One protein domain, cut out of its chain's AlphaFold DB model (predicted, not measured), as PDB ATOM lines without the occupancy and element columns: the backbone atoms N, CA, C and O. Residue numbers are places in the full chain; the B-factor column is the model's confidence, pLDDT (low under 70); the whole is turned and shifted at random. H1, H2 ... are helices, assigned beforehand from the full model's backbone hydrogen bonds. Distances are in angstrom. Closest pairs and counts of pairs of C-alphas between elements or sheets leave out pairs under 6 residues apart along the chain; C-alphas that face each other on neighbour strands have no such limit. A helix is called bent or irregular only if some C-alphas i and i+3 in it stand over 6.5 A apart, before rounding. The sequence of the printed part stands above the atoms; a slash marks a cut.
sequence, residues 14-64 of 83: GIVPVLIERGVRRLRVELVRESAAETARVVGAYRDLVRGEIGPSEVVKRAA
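AT A GLANCE: This is residues 14 to 64 of the 83 residues of an uncharacterized protein of Deltaproteobacteria bacterium (UniProt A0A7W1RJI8). A long helix, H2, and a shorter one, H3, fold back on each other as a helical hairpin, and a short irregular helix, H1, packs at the end of the hairpin where H2 ends and H3 begins. From H1 a long link without a named element, residues 22 to 35, runs back the length of the domain to the far end, where H2 begins. The printed part has 51 residues with three named helices, in the order H1, H2, H3, and no named strand; the class is all helix, with 32 of the 51 residues in the helices. The whole is compact, with a radius of gyration of the C-alphas of 11.1 A, yet elongated in outline, spanning 33 by 20 by 14 A.

IN THESE COORDINATES: H1 is residues 14 to 21, 13.0 A from first to last C-alpha, and begins with C-alpha 14 at (31.532, 34.454, -70.376). It is irregular: C-alphas 14 and 17 are 7.3 A apart, against about 5 A in a regular helix. H2 is residues 36 to 51, 22.4 A from C-alpha 36 at (21.425, 24.002, -90.458) to C-alpha 51. H3 is residues 56 to 63, 10.6 A long, and its last C-alpha, 63, is at (23.771, 32.567, -81.132).

HOW THE PARTS SIT: H1 touches H2, and of H2 residues 49 to 50 alone take part; the closest C-alphas are those of Pro 17 and Val 50, 7.2 A apart. H1 and H2 run the same way at a steep tilt of 49 degrees, where the line of H1 is a rough one. H1 and H3 only just touch, with 3 pairs of C-alphas within 8 A, the closest those of Gly 14 and Pro 56 at 5.1 A. They run opposite ways at a steep tilt of 63 degrees. H2 and H3 form a helical hairpin: they touch with 13 pairs of C-alphas within 8 A, the closest those of Val 42 and Ala 63 at 4.6 A, and run opposite ways at a shallow tilt of 16 degrees. The helix packing is mostly crossed, but only just, with 1 of the 3 touching pairs at a shallow tilt. In H2 and H3 every O i to N i+4 pair is within hydrogen-bond range; in H1 it is 3 of 4.

THE WHOLE: The two C-alphas farthest apart, those of Arg 22 and Ser 35, are 32.9 A apart and are the ends of the long link from H1 to H2. The C-alphas of that link, residues 22 to 35, lie 7 to 17 A from the mean of the C-alphas. The link from H2 to H3, with 4 residues between them, is tight. The C-alphas of Gly 14 and Ala 64, first and last of the printed part, are 14.8 A apart. The printed part has no cut. The mean pLDDT of the printed part is 90.4, and residue 64 alone is under 70.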
ATOM      1  N   GLY A  14      30.876  33.567 -71.342       88.50
ATOM      2  CA  GLY A  14      31.532  34.454 -70.376       88.50
ATOM      3  C   GLY A  14      32.844  33.933 -69.774       88.50
ATOM      4  O   GLY A  14      33.707  34.742 -69.446       88.50
ATOM      5  N   ILE A  15      33.031  32.613 -69.641       89.88
ATOM      6  CA  ILE A  15      34.259  32.038 -69.053       89.88
ATOM      7  C   ILE A  15      35.262  31.558 -70.112       89.88
ATOM      8  O   ILE A  15      36.415  31.278 -69.786       89.88
ATOM      9  N   VAL A  16      34.858  31.476 -71.384       92.56
ATOM     10  CA  VAL A  16      35.698  30.924 -72.460       92.56
ATOM     11  C   VAL A  16      37.048  31.641 -72.593       92.56
ATOM     12  O   VAL A  16      38.050  30.925 -72.635       92.56
ATOM     13  N   PRO A  17      37.138  32.991 -72.587       93.50
ATOM     14  CA  PRO A  17      38.432  33.669 -72.694       93.50
ATOM     15  C   PRO A  17      39.407  33.260 -71.582       93.50
ATOM     16  O   PRO A  17      40.549  32.901 -71.855       93.50
ATOM     17  N   VAL A  18      38.917  33.202 -70.337       94.25
ATOM     18  CA  VAL A  18      39.714  32.792 -69.171       94.25
ATOM     19  C   VAL A  18      40.150  31.332 -69.289       94.25
ATOM     20  O   VAL A  18      41.294  31.005 -68.996       94.25
ATOM     21  N   LEU A  19      39.276  30.426 -69.735       93.75
ATOM     22  CA  LEU A  19      39.649  29.019 -69.919       93.75
ATOM     23  C   LEU A  19      40.762  28.849 -70.963       93.75
ATOM     24  O   LEU A  19      41.691  28.070 -70.740       93.75
ATOM     25  N   ILE A  20      40.690  29.584 -72.074       95.38
ATOM     26  CA  ILE A  20      41.717  29.556 -73.125       95.38
ATOM     27  C   ILE A  20      43.058  30.062 -72.581       95.38
ATOM     28  O   ILE A  20      44.082  29.392 -72.772       95.38
ATOM     29  N   GLU A  21      43.039  31.190 -71.864       95.75
ATOM     30  CA  GLU A  21      44.210  31.761 -71.184       95.75
ATOM     31  C   GLU A  21      44.836  30.752 -70.208       95.75
ATOM     32  O   GLU A  21      46.051  30.578 -70.168       95.75
ATOM     33  N   ARG A  22      44.003  29.989 -69.491       97.31
ATOM     34  CA  ARG A  22      44.427  28.937 -68.551       97.31
ATOM     35  C   ARG A  22      44.856  27.625 -69.210       97.31
ATOM     36  O   ARG A  22      45.098  26.647 -68.509       97.31
ATOM     37  N   GLY A  23      44.973  27.580 -70.535       96.88
ATOM     38  CA  GLY A  23      45.504  26.415 -71.243       96.88
ATOM     39  C   GLY A  23      44.450  25.422 -71.736       96.88
ATOM     40  O   GLY A  23      44.817  24.416 -72.342       96.88
ATOM     41  N   VAL A  24      43.150  25.678 -71.550       96.06
ATOM     42  CA  VAL A  24      42.108  24.813 -72.122       96.06
ATOM     43  C   VAL A  24      42.157  24.908 -73.648       96.06
ATOM     44  O   VAL A  24      42.255  25.991 -74.226       96.06
ATOM     45  N   ARG A  25      42.119  23.750 -74.314       93.44
ATOM     46  CA  ARG A  25      42.166  23.641 -75.785       93.44
ATOM     47  C   ARG A  25      40.975  22.905 -76.378       93.44
ATOM     48  O   ARG A  25      40.692  23.048 -77.562       93.44
ATOM     49  N   ARG A  26      40.276  22.107 -75.569       94.00
ATOM     50  CA  ARG A  26      39.121  21.331 -76.010       94.00
ATOM     51  C   ARG A  26      37.850  21.991 -75.505       94.00
ATOM     52  O   ARG A  26      37.546  21.942 -74.318       94.00
ATOM     53  N   LEU A  27      37.115  22.581 -76.433       90.88
ATOM     54  CA  LEU A  27      35.791  23.147 -76.216       90.88
ATOM     55  C   LEU A  27      34.803  22.352 -77.068       90.88
ATOM     56  O   LEU A  27      35.139  21.921 -78.172       90.88
ATOM     57  N   ARG A  28      33.595  22.133 -76.551       91.38
ATOM     58  CA  ARG A  28      32.533  21.419 -77.263       91.38
ATOM     59  C   ARG A  28      31.300  22.302 -77.351       91.38
ATOM     60  O   ARG A  28      30.829  22.802 -76.335       91.38
ATOM     61  N   VAL A  29      30.777  22.434 -78.561       87.75
ATOM     62  CA  VAL A  29      29.444  22.974 -78.824       87.75
ATOM     63  C   VAL A  29      28.521  21.775 -79.031       87.75
ATOM     64  O   VAL A  29      28.819  20.908 -79.850       87.75
ATOM     65  N   GLU A  30      27.445  21.689 -78.254       85.50
ATOM     66  CA  GLU A  30      26.412  20.660 -78.404       85.50
ATOM     67  C   GLU A  30      25.148  21.289 -78.984       85.50
ATOM     68  O   GLU A  30      24.711  22.335 -78.512       85.50
ATOM     69  N   LEU A  31      24.567  20.618 -79.976       84.31
ATOM     70  CA  LEU A  31      23.336  21.001 -80.662       84.31
ATOM     71  C   LEU A  31      22.313  19.880 -80.447       84.31
ATOM     72  O   LEU A  31      22.690  18.715 -80.284       84.31
ATOM     73  N   VAL A  32      21.029  20.215 -80.397       82.88
ATOM     74  CA  VAL A  32      19.934  19.271 -80.132       82.88
ATOM     75  C   VAL A  32      18.843  19.352 -81.193       82.88
ATOM     76  O   VAL A  32      18.423  18.312 -81.694       82.88
ATOM     77  N   ARG A  33      18.344  20.553 -81.505       82.75
ATOM     78  CA  ARG A  33      17.203  20.750 -82.427       82.75
ATOM     79  C   ARG A  33      17.401  21.915 -83.397       82.75
ATOM     80  O   ARG A  33      16.460  22.308 -84.076       82.75
ATOM     81  N   GLU A  34      18.602  22.468 -83.447       85.94
ATOM     82  CA  GLU A  34      18.959  23.576 -84.317       85.94
ATOM     83  C   GLU A  34      18.929  23.133 -85.787       85.94
ATOM     84  O   GLU A  34      19.491  22.104 -86.169       85.94
ATOM     85  N   SER A  35      18.308  23.950 -86.635       88.19
ATOM     86  CA  SER A  35      18.407  23.853 -88.092       88.19
ATOM     87  C   SER A  35      19.850  24.055 -88.573       88.19
ATOM     88  O   SER A  35      20.727  24.520 -87.838       88.19
ATOM     89  N   ALA A  36      20.111  23.770 -89.853       92.06
ATOM     90  CA  ALA A  36      21.425  24.002 -90.458       92.06
ATOM     91  C   ALA A  36      21.872  25.474 -90.348       92.06
ATOM     92  O   ALA A  36      23.028  25.756 -90.030       92.06
ATOM     93  N   ALA A  37      20.946  26.416 -90.553       88.50
ATOM     94  CA  ALA A  37      21.230  27.843 -90.450       88.50
ATOM     95  C   ALA A  37      21.538  28.264 -89.003       88.50
ATOM     96  O   ALA A  37      22.464  29.038 -88.770       88.50
ATOM     97  N   GLU A  38      20.794  27.744 -88.025       87.56
ATOM     98  CA  GLU A  38      21.054  27.985 -86.598       87.56
ATOM     99  C   GLU A  38      22.395  27.397 -86.164       87.56
ATOM    100  O   GLU A  38      23.205  28.091 -85.554       87.56
ATOM    101  N   THR A  39      22.673  26.161 -86.573       90.50
ATOM    102  CA  THR A  39      23.947  25.478 -86.335       90.50
ATOM    103  C   THR A  39      25.127  26.305 -86.839       90.50
ATOM    104  O   THR A  39      26.080  26.542 -86.094       90.50
ATOM    105  N   ALA A  40      25.062  26.790 -88.083       92.62
ATOM    106  CA  ALA A  40      26.123  27.607 -88.667       92.62
ATOM    107  C   ALA A  40      26.355  28.902 -87.871       92.62
ATOM    108  O   ALA A  40      27.505  29.252 -87.599       92.62
ATOM    109  N   ARG A  41      25.278  29.575 -87.441       91.25
ATOM    110  CA  ARG A  41      25.371  30.788 -86.612       91.25
ATOM    111  C   ARG A  41      26.012  30.513 -85.253       91.25
ATOM    112  O   ARG A  41      26.936  31.227 -84.872       91.25
ATOM    113  N   VAL A  42      25.561  29.477 -84.542       90.94
ATOM    114  CA  VAL A  42      26.082  29.121 -83.209       90.94
ATOM    115  C   VAL A  42      27.562  28.747 -83.294       90.94
ATOM    116  O   VAL A  42      28.386  29.290 -82.558       90.94
ATOM    117  N   VAL A  43      27.920  27.844 -84.212       93.31
ATOM    118  CA  VAL A  43      29.309  27.392 -84.375       93.31
ATOM    119  C   VAL A  43      30.213  28.539 -84.831       93.31
ATOM    120  O   VAL A  43      31.340  28.639 -84.348       93.31
ATOM    121  N   GLY A  44      29.731  29.412 -85.721       95.12
ATOM    122  CA  GLY A  44      30.446  30.617 -86.145       95.12
ATOM    123  C   GLY A  44      30.750  31.546 -84.972       95.12
ATOM    124  O   GLY A  44      31.913  31.832 -84.708       95.12
ATOM    125  N   ALA A  45      29.736  31.914 -84.186       94.12
ATOM    126  CA  ALA A  45      29.919  32.796 -83.034       94.12
ATOM    127  C   ALA A  45      30.930  32.241 -82.011       94.12
ATOM    128  O   ALA A  45      31.791  32.972 -81.526       94.12
ATOM    129  N   TYR A  46      30.880  30.941 -81.705       94.19
ATOM    130  CA  TYR A  46      31.863  30.333 -80.802       94.19
ATOM    131  C   TYR A  46      33.269  30.238 -81.411       94.19
ATOM    132  O   TYR A  46      34.246  30.327 -80.670       94.19
ATOM    133  N   ARG A  47      33.404  30.078 -82.733       95.50
ATOM    134  CA  ARG A  47      34.713  30.135 -83.404       95.50
ATOM    135  C   ARG A  47      35.336  31.519 -83.282       95.50
ATOM    136  O   ARG A  47      36.494  31.607 -82.880       95.50
ATOM    137  N   ASP A  48      34.564  32.560 -83.565       96.50
ATOM    138  CA  ASP A  48      35.019  33.949 -83.481       96.50
ATOM    139  C   ASP A  48      35.413  34.299 -82.030       96.50
ATOM    140  O   ASP A  48      36.447  34.921 -81.793       96.50
ATOM    141  N   LEU A  49      34.660  33.807 -81.033       95.31
ATOM    142  CA  LEU A  49      35.009  33.945 -79.611       95.31
ATOM    143  C   LEU A  49      36.352  33.288 -79.273       95.31
ATOM    144  O   LEU A  49      37.177  33.881 -78.584       95.31
ATOM    145  N   VAL A  50      36.573  32.055 -79.738       95.19
ATOM    146  CA  VAL A  50      37.811  31.305 -79.465       95.19
ATOM    147  C   VAL A  50      39.023  31.966 -80.122       95.19
ATOM    148  O   VAL A  50      40.124  31.891 -79.579       95.19
ATOM    149  N   ARG A  51      38.827  32.635 -81.261       95.50
ATOM    150  CA  ARG A  51      39.864  33.440 -81.921       95.50
ATOM    151  C   ARG A  51      40.081  34.809 -81.271       95.50
ATOM    152  O   ARG A  51      41.045  35.481 -81.614       95.50
ATOM    153  N   GLY A  52      39.210  35.218 -80.347       95.12
ATOM    154  CA  GLY A  52      39.240  36.546 -79.735       95.12
ATOM    155  C   GLY A  52      38.728  37.664 -80.649       95.12
ATOM    156  O   GLY A  52      38.954  38.833 -80.358       95.12
ATOM    157  N   GLU A  53      38.040  37.324 -81.741       97.12
ATOM    158  CA  GLU A  53      37.492  38.283 -82.712       97.12
ATOM    159  C   GLU A  53      36.239  38.986 -82.169       97.12
ATOM    160  O   GLU A  53      35.960  40.132 -82.520       97.12
ATOM    161  N   ILE A  54      35.488  38.310 -81.293       95.31
ATOM    162  CA  ILE A  54      34.319  38.868 -80.612       95.31
ATOM    163  C   ILE A  54      34.339  38.557 -79.115       95.31
ATOM    164  O   ILE A  54      34.896  37.555 -78.669       95.31
ATOM    165  N   GLY A  55      33.688  39.415 -78.331       92.94
ATOM    166  CA  GLY A  55      33.514  39.209 -76.895       92.94
ATOM    167  C   GLY A  55      32.344  38.273 -76.548       92.94
ATOM    168  O   GLY A  55      31.452  38.055 -77.372       92.94
ATOM    169  N   PRO A  56      32.275  37.768 -75.300       90.44
ATOM    170  CA  PRO A  56      31.201  36.880 -74.846       90.44
ATOM    171  C   PRO A  56      29.781  37.419 -75.059       90.44
ATOM    172  O   PRO A  56      28.892  36.678 -75.473       90.44
ATOM    173  N   SER A  57      29.570  38.716 -74.827       87.88
ATOM    174  CA  SER A  57      28.262  39.363 -74.988       87.88
ATOM    175  C   SER A  57      27.762  39.333 -76.435       87.88
ATOM    176  O   SER A  57      26.559  39.256 -76.677       87.88
ATOM    177  N   GLU A  58      28.676  39.350 -77.403       89.19
ATOM    178  CA  GLU A  58      28.352  39.276 -78.824       89.19
ATOM    179  C   GLU A  58      27.947  37.853 -79.233       89.19
ATOM    180  O   GLU A  58      27.060  37.670 -80.065       89.19
ATOM    181  N   VAL A  59      28.510  36.830 -78.586       88.75
ATOM    182  CA  VAL A  59      28.130  35.423 -78.801       88.75
ATOM    183  C   VAL A  59      26.698  35.173 -78.360       88.75
ATOM    184  O   VAL A  59      25.940  34.543 -79.089       88.75
ATOM    185  N   VAL A  60      26.304  35.696 -77.196       81.81
ATOM    186  CA  VAL A  60      24.935  35.561 -76.671       81.81
ATOM    187  C   VAL A  60      23.922  36.156 -77.646       81.81
ATOM    188  O   VAL A  60      22.919  35.516 -77.963       81.81
ATOM    189  N   LYS A  61      24.228  37.338 -78.198       83.38
ATOM    190  CA  LYS A  61      23.398  37.994 -79.217       83.38
ATOM    191  C   LYS A  61      23.324  37.181 -80.510       83.38
ATOM    192  O   LYS A  61      22.230  36.917 -80.999       83.38
ATOM    193  N   ARG A  62      24.471  36.770 -81.067       82.31
ATOM    194  CA  ARG A  62      24.545  36.093 -82.379       82.31
ATOM    195  C   ARG A  62      24.009  34.667 -82.367       82.31
ATOM    196  O   ARG A  62      23.417  34.226 -83.349       82.31
ATOM    197  N   ALA A  63      24.220  33.944 -81.273       74.12
ATOM    198  CA  ALA A  63      23.771  32.567 -81.132       74.12
ATOM    199  C   ALA A  63      22.295  32.469 -80.701       74.12
ATOM    200  O   ALA A  63      21.766  31.361 -80.667       74.12
ATOM    201  N   ALA A  64      21.629  33.597 -80.396       65.06
ATOM    202  CA  ALA A  64      20.257  33.648 -79.876       65.06
ATOM    203  C   ALA A  64      20.039  32.713 -78.666       65.06
ATOM    204  O   ALA A  64      18.965  32.149 -78.465       65.06
TER     205      ALA A  64